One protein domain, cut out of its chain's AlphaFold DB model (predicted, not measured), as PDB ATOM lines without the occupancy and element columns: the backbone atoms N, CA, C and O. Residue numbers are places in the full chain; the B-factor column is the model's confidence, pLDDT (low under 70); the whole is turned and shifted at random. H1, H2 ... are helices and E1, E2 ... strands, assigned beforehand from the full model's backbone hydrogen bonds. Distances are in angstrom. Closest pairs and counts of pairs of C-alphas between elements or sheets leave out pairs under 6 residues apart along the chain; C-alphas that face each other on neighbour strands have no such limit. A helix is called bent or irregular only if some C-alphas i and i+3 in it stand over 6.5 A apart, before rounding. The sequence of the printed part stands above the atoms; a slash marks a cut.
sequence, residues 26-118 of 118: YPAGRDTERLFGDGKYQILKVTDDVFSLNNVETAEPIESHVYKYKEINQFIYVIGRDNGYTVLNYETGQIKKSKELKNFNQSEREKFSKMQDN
ATOM      1  N   TYR A  26      38.794 -51.048 -56.302       95.25
ATOM      2  CA  TYR A  26      39.398 -49.728 -56.228       95.25
ATOM      3  C   TYR A  26      40.848 -49.801 -56.724       95.25
ATOM      4  O   TYR A  26      41.740 -50.179 -55.962       95.25
ATOM      5  N   PRO A  27      41.108 -49.497 -58.007       94.69
ATOM      6  CA  PRO A  27      42.448 -49.602 -58.567       94.69
ATOM      7  C   PRO A  27      43.401 -48.554 -57.978       94.69
ATOM      8  O   PRO A  27      42.982 -47.503 -57.489       94.69
ATOM      9  N   ALA A  28      44.702 -48.842 -58.058       95.38
ATOM     10  CA  ALA A  28      45.746 -47.869 -57.755       95.38
ATOM     11  C   ALA A  28      45.695 -46.685 -58.736       95.38
ATOM     12  O   ALA A  28      45.521 -46.866 -59.944       95.38
ATOM     13  N   GLY A  29      45.880 -45.480 -58.204       93.69
ATOM     14  CA  GLY A  29      46.151 -44.266 -58.963       93.69
ATOM     15  C   GLY A  29      47.649 -43.966 -59.042       93.69
ATOM     16  O   GLY A  29      48.481 -44.722 -58.546       93.69
ATOM     17  N   ARG A  30      47.994 -42.821 -59.647       94.94
ATOM     18  CA  ARG A  30      49.386 -42.346 -59.771       94.94
ATOM     19  C   ARG A  30      50.095 -42.251 -58.420       94.94
ATOM     20  O   ARG A  30      51.266 -42.597 -58.328       94.94
ATOM     21  N   ASP A  31      49.371 -41.788 -57.409       95.69
ATOM     22  CA  ASP A  31      49.921 -41.484 -56.091       95.69
ATOM     23  C   ASP A  31      49.752 -42.647 -55.101       95.69
ATOM     24  O   ASP A  31      50.055 -42.512 -53.919       95.69
ATOM     25  N   THR A  32      49.247 -43.800 -55.551       97.00
ATOM     26  CA  THR A  32      49.066 -44.965 -54.684       97.00
ATOM     27  C   THR A  32      50.406 -45.645 -54.422       97.00
ATOM     28  O   THR A  32      51.002 -46.233 -55.318       97.00
ATOM     29  N   GLU A  33      50.831 -45.632 -53.163       96.69
ATOM     30  CA  GLU A  33      52.009 -46.358 -52.677       96.69
ATOM     31  C   GLU A  33      51.656 -47.815 -52.348       96.69
ATOM     32  O   GLU A  33      52.416 -48.746 -52.622       96.69
ATOM     33  N   ARG A  34      50.479 -48.039 -51.746       97.00
ATOM     34  CA  ARG A  34      50.026 -49.379 -51.356       97.00
ATOM     35  C   ARG A  34      48.509 -49.508 -51.329       97.00
ATOM     36  O   ARG A  34      47.819 -48.600 -50.876       97.00
ATOM     37  N   LEU A  35      48.024 -50.675 -51.752       96.75
ATOM     38  CA  LEU A  35      46.626 -51.109 -51.703       96.75
ATOM     39  C   LEU A  35      46.426 -52.156 -50.600       96.75
ATOM     40  O   LEU A  35      47.299 -52.999 -50.395       96.75
ATOM     41  N   PHE A  36      45.259 -52.150 -49.957       96.62
ATOM     42  CA  PHE A  36      44.838 -53.187 -49.010       96.62
ATOM     43  C   PHE A  36      43.407 -53.656 -49.293       96.62
ATOM     44  O   PHE A  36      42.572 -52.879 -49.768       96.62
ATOM     45  N   GLY A  37      43.108 -54.920 -48.980       92.88
ATOM     46  CA  GLY A  37      41.805 -55.531 -49.258       92.88
ATOM     47  C   GLY A  37      41.485 -55.560 -50.756       92.88
ATOM     48  O   GLY A  37      42.297 -56.002 -51.565       92.88
ATOM     49  N   ASP A  38      40.312 -55.053 -51.138       95.25
ATOM     50  CA  ASP A  38      39.889 -54.857 -52.534       95.25
ATOM     51  C   ASP A  38      40.357 -53.510 -53.129       95.25
ATOM     52  O   ASP A  38      39.872 -53.084 -54.181       95.25
ATOM     53  N   GLY A  39      41.325 -52.870 -52.463       95.81
ATOM     54  CA  GLY A  39      41.897 -51.574 -52.812       95.81
ATOM     55  C   GLY A  39      41.188 -50.390 -52.151       95.81
ATOM     56  O   GLY A  39      41.605 -49.250 -52.348       95.81
ATOM     57  N   LYS A  40      40.118 -50.628 -51.375       96.88
ATOM     58  CA  LYS A  40      39.356 -49.577 -50.679       96.88
ATOM     59  C   LYS A  40      40.220 -48.736 -49.741       96.88
ATOM     60  O   LYS A  40      39.991 -47.536 -49.599       96.88
ATOM     61  N   TYR A  41      41.199 -49.360 -49.096       98.12
ATOM     62  CA  TYR A  41      42.138 -48.668 -48.223       98.12
ATOM     63  C   TYR A  41      43.485 -48.548 -48.912       98.12
ATOM     64  O   TYR A  41      44.006 -49.540 -49.427       98.12
ATOM     65  N   GLN A  42      44.046 -47.340 -48.921       98.00
ATOM     66  CA  GLN A  42      45.281 -47.059 -49.648       98.00
ATOM     67  C   GLN A  42      46.222 -46.172 -48.839       98.00
ATOM     68  O   GLN A  42      45.773 -45.224 -48.191       98.00
ATOM     69  N   ILE A  43      47.527 -46.459 -48.915       98.25
ATOM     70  CA  ILE A  43      48.549 -45.451 -48.627       98.25
ATOM     71  C   ILE A  43      48.735 -44.626 -49.896       98.25
ATOM     72  O   ILE A  43      49.101 -45.174 -50.936       98.25
ATOM     73  N   LEU A  44      48.477 -43.326 -49.800       97.38
ATOM     74  CA  LEU A  44      48.651 -42.370 -50.888       97.38
ATOM     75  C   LEU A  44      49.798 -41.419 -50.563       97.38
ATOM     76  O   LEU A  44      49.889 -40.905 -49.444       97.38
ATOM     77  N   LYS A  45      50.644 -41.163 -51.553       97.00
ATOM     78  CA  LYS A  45      51.678 -40.136 -51.523       97.00
ATOM     79  C   LYS A  45      51.023 -38.763 -51.712       97.00
ATOM     80  O   LYS A  45      50.437 -38.489 -52.750       97.00
ATOM     81  N   VAL A  46      51.094 -37.907 -50.698       92.50
ATOM     82  CA  VAL A  46      50.546 -36.537 -50.731       92.50
ATOM     83  C   VAL A  46      51.608 -35.555 -51.226       92.50
ATOM     84  O   VAL A  46      51.335 -34.698 -52.061       92.50
ATOM     85  N   THR A  47      52.835 -35.702 -50.728       92.25
ATOM     86  CA  THR A  47      54.044 -35.010 -51.200       92.25
ATOM     87  C   THR A  47      55.211 -36.000 -51.206       92.25
ATOM     88  O   THR A  47      55.012 -37.175 -50.909       92.25
ATOM     89  N   ASP A  48      56.432 -35.562 -51.534       89.38
ATOM     90  CA  ASP A  48      57.603 -36.450 -51.564       89.38
ATOM     91  C   ASP A  48      57.853 -37.221 -50.262       89.38
ATOM     92  O   ASP A  48      58.192 -38.401 -50.330       89.38
ATOM     93  N   ASP A  49      57.555 -36.609 -49.115       88.38
ATOM     94  CA  ASP A  49      57.823 -37.180 -47.790       88.38
ATOM     95  C   ASP A  49      56.560 -37.378 -46.934       88.38
ATOM     96  O   ASP A  49      56.647 -37.762 -45.764       88.38
ATOM     97  N   VAL A  50      55.373 -37.086 -47.476       93.38
ATOM     98  CA  VAL A  50      54.109 -37.180 -46.733       93.38
ATOM     99  C   VAL A  50      53.216 -38.229 -47.364       93.38
ATOM    100  O   VAL A  50      52.815 -38.113 -48.520       93.38
ATOM    101  N   PHE A  51      52.844 -39.216 -46.556       97.50
ATOM    102  CA  PHE A  51      51.897 -40.260 -46.916       97.50
ATOM    103  C   PHE A  51      50.632 -40.149 -46.070       97.50
ATOM    104  O   PHE A  51      50.683 -39.755 -44.905       97.50
ATOM    105  N   SER A  52      49.504 -40.562 -46.636       97.88
ATOM    106  CA  SER A  52      48.215 -40.623 -45.948       97.88
ATOM    107  C   SER A  52      47.581 -42.001 -46.105       97.88
ATOM    108  O   SER A  52      47.689 -42.623 -47.161       97.88
ATOM    109  N   LEU A  53      46.916 -42.490 -45.059       98.31
ATOM    110  CA  LEU A  53      46.052 -43.665 -45.131       98.31
ATOM    111  C   LEU A  53      44.627 -43.187 -45.403       98.31
ATOM    112  O   LEU A  53      44.066 -42.456 -44.589       98.31
ATOM    113  N   ASN A  54      44.029 -43.639 -46.501       97.88
ATOM    114  CA  ASN A  54      42.713 -43.188 -46.950       97.88
ATOM    115  C   ASN A  54      41.746 -44.351 -47.114       97.88
ATOM    116  O   ASN A  54      42.149 -45.456 -47.479       97.88
ATOM    117  N   ASN A  55      40.463 -44.065 -46.905       97.50
ATOM    118  CA  ASN A  55      39.377 -44.850 -47.470       97.50
ATOM    119  C   ASN A  55      38.950 -44.185 -48.785       97.50
ATOM    120  O   ASN A  55      38.288 -43.148 -48.769       97.50
ATOM    121  N   VAL A  56      39.336 -44.758 -49.925       95.94
ATOM    122  CA  VAL A  56      39.079 -44.133 -51.233       95.94
ATOM    123  C   VAL A  56      37.617 -44.223 -51.663       95.94
ATOM    124  O   VAL A  56      37.192 -43.451 -52.512       95.94
ATOM    125  N   GLU A  57      36.830 -45.115 -51.055       95.69
ATOM    126  CA  GLU A  57      35.382 -45.180 -51.289       95.69
ATOM    127  C   GLU A  57      34.669 -43.947 -50.719       95.69
ATOM    128  O   GLU A  57      33.747 -43.432 -51.346       95.69
ATOM    129  N   THR A  58      35.097 -43.461 -49.549       95.25
ATOM    130  CA  THR A  58      34.501 -42.279 -48.901       95.25
ATOM    131  C   THR A  58      35.276 -40.991 -49.166       95.25
ATOM    132  O   THR A  58      34.799 -39.922 -48.804       95.25
ATOM    133  N   ALA A  59      36.453 -41.082 -49.796       89.31
ATOM    134  CA  ALA A  59      37.401 -39.980 -49.968       89.31
ATOM    135  C   ALA A  59      37.821 -39.310 -48.640       89.31
ATOM    136  O   ALA A  59      38.196 -38.139 -48.618       89.31
ATOM    137  N   GLU A  60      37.776 -40.054 -47.531       88.19
ATOM    138  CA  GLU A  60      38.147 -39.549 -46.208       88.19
ATOM    139  C   GLU A  60      39.527 -40.072 -45.777       88.19
ATOM    140  O   GLU A  60      39.769 -41.293 -45.803       88.19
ATOM    141  N   PRO A  61      40.432 -39.186 -45.321       93.88
ATOM    142  CA  PRO A  61      41.682 -39.611 -44.719       93.88
ATOM    143  C   PRO A  61      41.418 -40.233 -43.345       93.88
ATOM    144  O   PRO A  61      40.772 -39.662 -42.465       93.88
ATOM    145  N   ILE A  62      41.967 -41.422 -43.132       97.38
ATOM    146  CA  ILE A  62      41.996 -42.087 -41.828       97.38
ATOM    147  C   ILE A  62      43.148 -41.519 -40.993       97.38
ATOM    148  O   ILE A  62      42.971 -41.286 -39.796       97.38
ATOM    149  N   GLU A  63      44.298 -41.288 -41.626       97.81
ATOM    150  CA  GLU A  63      45.490 -40.644 -41.068       97.81
ATOM    151  C   GLU A  63      46.148 -39.816 -42.175       97.81
ATOM    152  O   GLU A  63      46.548 -40.379 -43.194       97.81
ATOM    153  N   SER A  64      46.265 -38.500 -41.992       96.50
ATOM    154  CA  SER A  64      46.786 -37.612 -43.041       96.50
ATOM    155  C   SER A  64      48.314 -37.594 -43.078       96.50
ATOM    156  O   SER A  64      48.890 -37.212 -44.092       96.50
ATOM    157  N   HIS A  65      48.964 -38.024 -41.990       97.19
ATOM    158  CA  HIS A  65      50.415 -38.040 -41.844       97.19
ATOM    159  C   HIS A  65      50.889 -39.384 -41.293       97.19
ATOM    160  O   HIS A  65      51.139 -39.549 -40.094       97.19
ATOM    161  N   VAL A  66      51.038 -40.355 -42.186       97.81
ATOM    162  CA  VAL A  66      51.592 -41.673 -41.885       97.81
ATOM    163  C   VAL A  66      53.109 -41.562 -41.770       97.81
ATOM    164  O   VAL A  66      53.788 -41.249 -42.741       97.81
ATOM    165  N   TYR A  67      53.644 -41.842 -40.580       95.44
ATOM    166  CA  TYR A  67      55.089 -41.912 -40.345       95.44
ATOM    167  C   TYR A  67      55.625 -43.321 -40.601       95.44
ATOM    168  O   TYR A  67      56.627 -43.507 -41.283       95.44
ATOM    169  N   LYS A  68      54.937 -44.330 -40.060       96.38
ATOM    170  CA  LYS A  68      55.246 -45.745 -40.277       96.38
ATOM    171  C   LYS A  68      53.955 -46.525 -40.407       96.38
ATOM    172  O   LYS A  68      52.985 -46.246 -39.704       96.38
ATOM    173  N   TYR A  69      53.962 -47.552 -41.240       97.56
ATOM    174  CA  TYR A  69      52.863 -48.497 -41.306       97.56
ATOM    175  C   TYR A  69      53.373 -49.922 -41.487       97.56
ATOM    176  O   TYR A  69      54.488 -50.148 -41.957       97.56
ATOM    177  N   LYS A  70      52.556 -50.894 -41.091       97.44
ATOM    178  CA  LYS A  70      52.824 -52.311 -41.307       97.44
ATOM    179  C   LYS A  70      51.524 -53.074 -41.496       97.44
ATOM    180  O   LYS A  70      50.597 -52.938 -40.702       97.44
ATOM    181  N   GLU A  71      51.494 -53.905 -42.526       97.50
ATOM    182  CA  GLU A  71      50.432 -54.879 -42.740       97.50
ATOM    183  C   GLU A  71      50.759 -56.179 -42.004       97.50
ATOM    184  O   GLU A  71      51.882 -56.687 -42.087       97.50
ATOM    185  N   ILE A  72      49.792 -56.706 -41.253       97.00
ATOM    186  CA  ILE A  72      49.877 -58.007 -40.587       97.00
ATOM    187  C   ILE A  72      48.506 -58.672 -40.701       97.00
ATOM    188  O   ILE A  72      47.568 -58.282 -40.003       97.00
ATOM    189  N   ASN A  73      48.406 -59.702 -41.546       95.81
ATOM    190  CA  ASN A  73      47.131 -60.315 -41.936       95.81
ATOM    191  C   ASN A  73      46.156 -59.233 -42.442       95.81
ATOM    192  O   ASN A  73      46.579 -58.337 -43.165       95.81
ATOM    193  N   GLN A  74      44.890 -59.259 -42.015       97.44
ATOM    194  CA  GLN A  74      43.881 -58.274 -42.420       97.44
ATOM    195  C   GLN A  74      44.013 -56.888 -41.764       97.44
ATOM    196  O   GLN A  74      43.111 -56.054 -41.883       97.44
ATOM    197  N   PHE A  75      45.078 -56.652 -40.994       98.56
ATOM    198  CA  PHE A  75      45.237 -55.443 -40.198       98.56
ATOM    199  C   PHE A  75      46.364 -54.555 -40.711       98.56
ATOM    200  O   PHE A  75      47.466 -55.016 -41.010       98.56
ATOM    201  N   ILE A  76      46.106 -53.252 -40.694       98.25
ATOM    202  CA  ILE A  76      47.081 -52.197 -40.936       98.25
ATOM    203  C   ILE A  76      47.349 -51.507 -39.608       98.25
ATOM    204  O   ILE A  76      46.451 -50.925 -38.997       98.25
ATOM    205  N   TYR A  77      48.597 -51.575 -39.173       98.56
ATOM    206  CA  TYR A  77      49.110 -50.844 -38.027       98.56
ATOM    207  C   TYR A  77      49.779 -49.584 -38.546       98.56
ATOM    208  O   TYR A  77      50.677 -49.672 -39.379       98.56
ATOM    209  N   VAL A  78      49.354 -48.421 -38.071       98.50
ATOM    210  CA  VAL A  78      49.881 -47.120 -38.488       98.50
ATOM    211  C   VAL A  78      50.328 -46.335 -37.268       98.50
ATOM    212  O   VAL A  78      49.586 -46.208 -36.296       98.50
ATOM    213  N   ILE A  79      51.535 -45.785 -37.350       98.00
ATOM    214  CA  ILE A  79      52.019 -44.718 -36.484       98.00
ATOM    215  C   ILE A  79      51.951 -43.439 -37.308       98.00
ATOM    216  O   ILE A  79      52.586 -43.342 -38.361       98.00
ATOM    217  N   GLY A  80      51.165 -42.477 -36.844       96.94
ATOM    218  CA  GLY A  80      50.908 -41.238 -37.563       96.94
ATOM    219  C   GLY A  80      50.888 -40.023 -36.651       96.94
ATOM    220  O   GLY A  80      50.779 -40.141 -35.427       96.94
ATOM    221  N   ARG A  81      51.016 -38.835 -37.241       95.19
ATOM    222  CA  ARG A  81      51.051 -37.585 -36.474       95.19
ATOM    223  C   ARG A  81      49.676 -37.253 -35.901       95.19
ATOM    224  O   ARG A  81      49.596 -36.839 -34.741       95.19
ATOM    225  N   ASP A  82      48.603 -37.463 -36.662       93.25
ATOM    226  CA  ASP A  82      47.272 -36.951 -36.329       93.25
ATOM    227  C   ASP A  82      46.597 -37.801 -35.258       93.25
ATOM    228  O   ASP A  82      46.033 -37.247 -34.316       93.25
ATOM    229  N   ASN A  83      46.734 -39.128 -35.322       94.69
ATOM    230  CA  ASN A  83      46.097 -40.043 -34.370       94.69
ATOM    231  C   ASN A  83      47.073 -40.714 -33.398       94.69
ATOM    232  O   ASN A  83      46.627 -41.292 -32.411       94.69
ATOM    233  N   GLY A  84      48.386 -40.618 -33.622       97.38
ATOM    234  CA  GLY A  84      49.394 -41.357 -32.858       97.38
ATOM    235  C   GLY A  84      49.479 -42.800 -33.340       97.38
ATOM    236  O   GLY A  84      50.366 -43.131 -34.119       97.38
ATOM    237  N   TYR A  85      48.531 -43.637 -32.919       98.38
ATOM    238  CA  TYR A  85      48.456 -45.047 -33.296       98.38
ATOM    239  C   TYR A  85      47.080 -45.369 -33.874       98.38
ATOM    240  O   TYR A  85      46.050 -45.008 -33.297       98.38
ATOM    241  N   THR A  86      47.063 -46.088 -34.993       98.62
ATOM    242  CA  THR A  86      45.844 -46.556 -35.653       98.62
ATOM    243  C   THR A  86      45.968 -48.039 -35.987       98.62
ATOM    244  O   THR A  86      46.988 -48.477 -36.514       98.62
ATOM    245  N   VAL A  87      44.921 -48.807 -35.695       98.56
ATOM    246  CA  VAL A  87      44.725 -50.178 -36.175       98.56
ATOM    247  C   VAL A  87      43.475 -50.182 -37.041       98.56
ATOM    248  O   VAL A  87      42.399 -49.817 -36.569       98.56
ATOM    249  N   LEU A  88      43.618 -50.579 -38.300       98.50
ATOM    250  CA  LEU A  88      42.518 -50.741 -39.249       98.50
ATOM    251  C   LEU A  88      42.433 -52.209 -39.657       98.50
ATOM    252  O   LEU A  88      43.420 -52.762 -40.126       98.50
ATOM    253  N   ASN A  89      41.265 -52.825 -39.511       98.44
ATOM    254  CA  ASN A  89      40.947 -54.095 -40.157       98.44
ATOM    255  C   ASN A  89      40.320 -53.799 -41.526       98.44
ATOM    256  O   ASN A  89      39.218 -53.253 -41.579       98.44
ATOM    257  N   TYR A  90      40.997 -54.136 -42.624       97.38
ATOM    258  CA  TYR A  90      40.497 -53.816 -43.966       97.38
ATOM    259  C   TYR A  90      39.413 -54.775 -44.479       97.38
ATOM    260  O   TYR A  90      38.754 -54.452 -45.462       97.38
ATOM    261  N   GLU A  91      39.193 -55.921 -43.826       96.75
ATOM    262  CA  GLU A  91      38.078 -56.826 -44.144       96.75
ATOM    263  C   GLU A  91      36.760 -56.311 -43.555       96.75
ATOM    264  O   GLU A  91      35.719 -56.369 -44.205       96.75
ATOM    265  N   THR A  92      36.794 -55.796 -42.321       97.56
ATOM    266  CA  THR A  92      35.589 -55.348 -41.599       97.56
ATOM    267  C   THR A  92      35.391 -53.834 -41.621       97.56
ATOM    268  O   THR A  92      34.320 -53.346 -41.266       97.56
ATOM    269  N   GLY A  93      36.427 -53.078 -41.984       96.75
ATOM    270  CA  GLY A  93      36.463 -51.619 -41.908       96.75
ATOM    271  C   GLY A  93      36.530 -51.056 -40.487       96.75
ATOM    272  O   GLY A  93      36.411 -49.845 -40.304       96.75
ATOM    273  N   GLN A  94      36.720 -51.903 -39.470       98.19
ATOM    274  CA  GLN A  94      36.858 -51.456 -38.085       98.19
ATOM    275  C   GLN A  94      38.162 -50.687 -37.892       98.19
ATOM    276  O   GLN A  94      39.239 -51.157 -38.261       98.19
ATOM    277  N   ILE A  95      38.058 -49.518 -37.262       98.00
ATOM    278  CA  ILE A  95      39.189 -48.631 -37.011       98.00
ATOM    279  C   ILE A  95      39.260 -48.307 -35.522       98.00
ATOM    280  O   ILE A  95      38.294 -47.837 -34.922       98.00
ATOM    281  N   LYS A  96      40.442 -48.503 -34.940       98.31
ATOM    282  CA  LYS A  96      40.777 -48.100 -33.575       98.31
ATOM    283  C   LYS A  96      41.922 -47.100 -33.616       98.31
ATOM    284  O   LYS A  96      42.975 -47.397 -34.173       98.31
ATOM    285  N   LYS A  97      41.726 -45.932 -33.003       98.25
ATOM    286  CA  LYS A  97      42.691 -44.822 -32.967       98.25
ATOM    287  C   LYS A  97      42.939 -44.391 -31.530       98.25
ATOM    288  O   LYS A  97      42.004 -44.368 -30.732       98.25
ATOM    289  N   SER A  98      44.176 -44.045 -31.194       97.94
ATOM    290  CA  SER A  98      44.508 -43.424 -29.908       97.94
ATOM    291  C   SER A  98      45.914 -42.837 -29.937       97.94
ATOM    292  O   SER A  98      46.844 -43.469 -30.435       97.94
ATOM    293  N   LYS A  99      46.086 -41.673 -29.300       97.75
ATOM    294  CA  LYS A  99      47.399 -41.050 -29.073       97.75
ATOM    295  C   LYS A  99      48.273 -41.845 -28.108       97.75
ATOM    296  O   LYS A  99      49.496 -41.762 -28.166       97.75
ATOM    297  N   GLU A 100      47.652 -42.614 -27.221       96.62
ATOM    298  CA  GLU A 100      48.336 -43.343 -26.159       96.62
ATOM    299  C   GLU A 100      48.365 -44.846 -26.456       96.62
ATOM    300  O   GLU A 100      47.318 -45.478 -26.642       96.62
ATOM    301  N   LEU A 101      49.569 -45.433 -26.439       95.38
ATOM    302  CA  LEU A 101      49.797 -46.852 -26.732       95.38
ATOM    303  C   LEU A 101      49.114 -47.785 -25.714       95.38
ATOM    304  O   LEU A 101      48.675 -48.877 -26.066       95.38
ATOM    305  N   LYS A 102      48.954 -47.349 -24.457       96.56
ATOM    306  CA  LYS A 102      48.298 -48.135 -23.391       96.56
ATOM    307  C   LYS A 102      46.827 -48.474 -23.682       96.56
ATOM    308  O   LYS A 102      46.317 -49.429 -23.109       96.56
ATOM    309  N   ASN A 103      46.173 -47.749 -24.596       97.69
ATOM    310  CA  ASN A 103      44.778 -47.993 -24.985       97.69
ATOM    311  C   ASN A 103      44.632 -49.175 -25.969       97.69
ATOM    312  O   ASN A 103      43.522 -49.597 -26.309       97.69
ATOM    313  N   PHE A 104      45.749 -49.735 -26.436       97.94
ATOM    314  CA  PHE A 104      45.795 -50.938 -27.262       97.94
ATOM    315  C   PHE A 104      46.002 -52.189 -26.412       97.94
ATOM    316  O   PHE A 104      46.569 -52.117 -25.320       97.94
ATOM    317  N   ASN A 105      45.531 -53.342 -26.892       97.94
ATOM    318  CA  ASN A 105      45.761 -54.613 -26.205       97.94
ATOM    319  C   ASN A 105      47.246 -55.012 -26.286       97.94
ATOM    320  O   ASN A 105      48.007 -54.447 -27.067       97.94
ATOM    321  N   GLN A 106      47.681 -55.983 -25.480       98.19
ATOM    322  CA  GLN A 106      49.100 -56.340 -25.408       98.19
ATOM    323  C   GLN A 106      49.705 -56.725 -26.768       98.19
ATOM    324  O   GLN A 106      50.764 -56.213 -27.120       98.19
ATOM    325  N   SER A 107      49.008 -57.545 -27.560       97.38
ATOM    326  CA  SER A 107      49.483 -57.964 -28.885       97.38
ATOM    327  C   SER A 107      49.635 -56.784 -29.853       97.38
ATOM    328  O   SER A 107      50.599 -56.716 -30.611       97.38
ATOM    329  N   GLU A 108      48.691 -55.842 -29.840       98.06
ATOM    330  CA  GLU A 108      48.764 -54.611 -30.633       98.06
ATOM    331  C   GLU A 108      49.948 -53.740 -30.198       98.06
ATOM    332  O   GLU A 108      50.700 -53.259 -31.044       98.06
ATOM    333  N   ARG A 109      50.155 -53.582 -28.884       98.00
ATOM    334  CA  ARG A 109      51.275 -52.797 -28.349       98.00
ATOM    335  C   ARG A 109      52.622 -53.364 -28.775       98.00
ATOM    336  O   ARG A 109      53.465 -52.611 -29.241       98.00
ATOM    337  N   GLU A 110      52.796 -54.680 -28.699       97.50
ATOM    338  CA  GLU A 110      54.026 -55.352 -29.136       97.50
ATOM    339  C   GLU A 110      54.319 -55.130 -30.627       97.50
ATOM    340  O   GLU A 110      55.477 -54.974 -31.019       97.50
ATOM    341  N   LYS A 111      53.284 -55.090 -31.475       97.88
ATOM    342  CA  LYS A 111      53.442 -54.797 -32.909       97.88
ATOM    343  C   LYS A 111      53.897 -53.358 -33.135       97.88
ATOM    344  O   LYS A 111      54.818 -53.149 -33.920       97.88
ATOM    345  N   PHE A 112      53.310 -52.394 -32.425       97.81
ATOM    346  CA  PHE A 112      53.735 -50.996 -32.500       97.81
ATOM    347  C   PHE A 112      55.156 -50.786 -31.975       97.81
ATOM    348  O   PHE A 112      55.939 -50.134 -32.658       97.81
ATOM    349  N   SER A 113      55.531 -51.391 -30.844       96.00
ATOM    350  CA  SER A 113      56.904 -51.305 -30.327       96.00
ATOM    351  C   SER A 113      57.918 -51.830 -31.347       96.00
ATOM    352  O   SER A 113      58.854 -51.122 -31.702       96.00
ATOM    353  N   LYS A 114      57.651 -52.990 -31.965       96.12
ATOM    354  CA  LYS A 114      58.494 -53.523 -33.051       96.12
ATOM    355  C   LYS A 114      58.598 -52.589 -34.262       96.12
ATOM    356  O   LYS A 114      59.587 -52.643 -34.980       96.12
ATOM    357  N   MET A 115      57.583 -51.774 -34.544       95.31
ATOM    358  CA  MET A 115      57.654 -50.773 -35.617       95.31
ATOM    359  C   MET A 115      58.494 -49.552 -35.222       95.31
ATOM    360  O   MET A 115      59.038 -48.883 -36.097       95.31
ATOM    361  N   GLN A 116      58.580 -49.228 -33.932       92.75
ATOM    362  CA  GLN A 116      59.363 -48.095 -33.436       92.75
ATOM    363  C   GLN A 116      60.861 -48.414 -33.383       92.75
ATOM    364  O   GLN A 116      61.650 -47.524 -33.688       92.75
ATOM    365  N   ASP A 117      61.219 -49.664 -33.081       88.25
ATOM    366  CA  ASP A 117      62.609 -50.116 -32.922       88.25
ATOM    367  C   ASP A 117      63.377 -50.324 -34.247       88.25
ATOM    368  O   ASP A 117      64.603 -50.407 -34.230       88.25
ATOM    369  N   ASN A 118      62.672 -50.427 -35.382       60.34
ATOM    370  CA  ASN A 118      63.250 -50.552 -36.735       60.34
ATOM    371  C   ASN A 118      63.290 -49.209 -37.462       60.34
ATOM    372  O   ASN A 118      64.203 -48.992 -38.280       60.34
TER     373      ASN A 118
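AT A GLANCE: This is residues 26 to 118 of the 118 residues of an uncharacterized protein of Thermincola ferriacetica (UniProt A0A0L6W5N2). One long antiparallel sheet is bent back on itself at E4 into two leaves that face each other, E1, E2 and E3 in one and E5, E6 and E7 in the other. H1 packs slantwise over E4, E5 and E6, on the side of the second leaf away from the first. The 93 printed residues hold seven named strands followed by one named helix, and the class is mostly strand. The sheet order is E1 - E2 - E3 - E4 - E5 - E6 - E7, a meander, each strand the antiparallel neighbour of the one before. The whole is compact, with a radius of gyration of the C-alphas of 12.5 A and spans of 36 by 29 by 21 A.

HOW THE PARTS SIT: E1, residues 32 to 36, is an edge strand and forms a hairpin with E2, residues 41 to 45, where N 33 and O 43 are 2.9 A apart. E2 and E3, residues 51 to 55, form a hairpin with N 44 and O 52 2.8 A apart. E4, residues 60 to 72, bends by 107 degrees at residue 67. Its pairing is staggered: residues 60 to 66 pair with E3, with N 53 and O 63 2.8 A apart, and residues 66 to 72 pair with E5, residues 75 to 80, with N 70 and O 77 2.8 A apart. E5 and E6, residues 84 to 89, are antiparallel at 163 degrees, with N 78 and O 86 2.8 A apart. E6 and the other edge strand E7, residues 95 to 98, form a hairpin with N 87 and O 96 2.8 A apart. In this folded sheet E1 and E5 are only just apart, with closest C-alphas 8.4 A from each other. H1, residues 106 to 116, is on the sheet at a height of 9.1 A. It lies over E5, and only just over E4 and E6, with 3 of its 11 C-alphas falling on each of these two. On the local plane it stands at 50 degrees to E5, slantwise to the strands. The closest C-alphas of E5 and H1 are those of Tyr 77 and Phe 112, 7.2 A apart. In H1 every O i to N i+4 pair is within hydrogen-bond range.

IN THESE COORDINATES: E1 begins at C-alpha 32, (49.066, -44.965, -54.684). E4, the longest strand by residues, runs 22.6 A from its first C-alpha to C-alpha 72 at (49.877, -58.007, -40.587). E6 is 16.9 A long and E5 15.5 A. H1 is 15.4 A long and ends at C-alpha 116, (59.363, -48.095, -33.436).

THE WHOLE: The two C-alphas farthest apart, those of Arg 30 and Gln 106, are 37.1 A from each other. The sheet is strongly twisted. The printed part has no cut and ends at residue 118, the chain's last. The six links between strands are tight, and the link from E7 to H1, with 7 residues, is short. The mean pLDDT of the printed part of this predicted model is 95.9, and residue 118 is under 70.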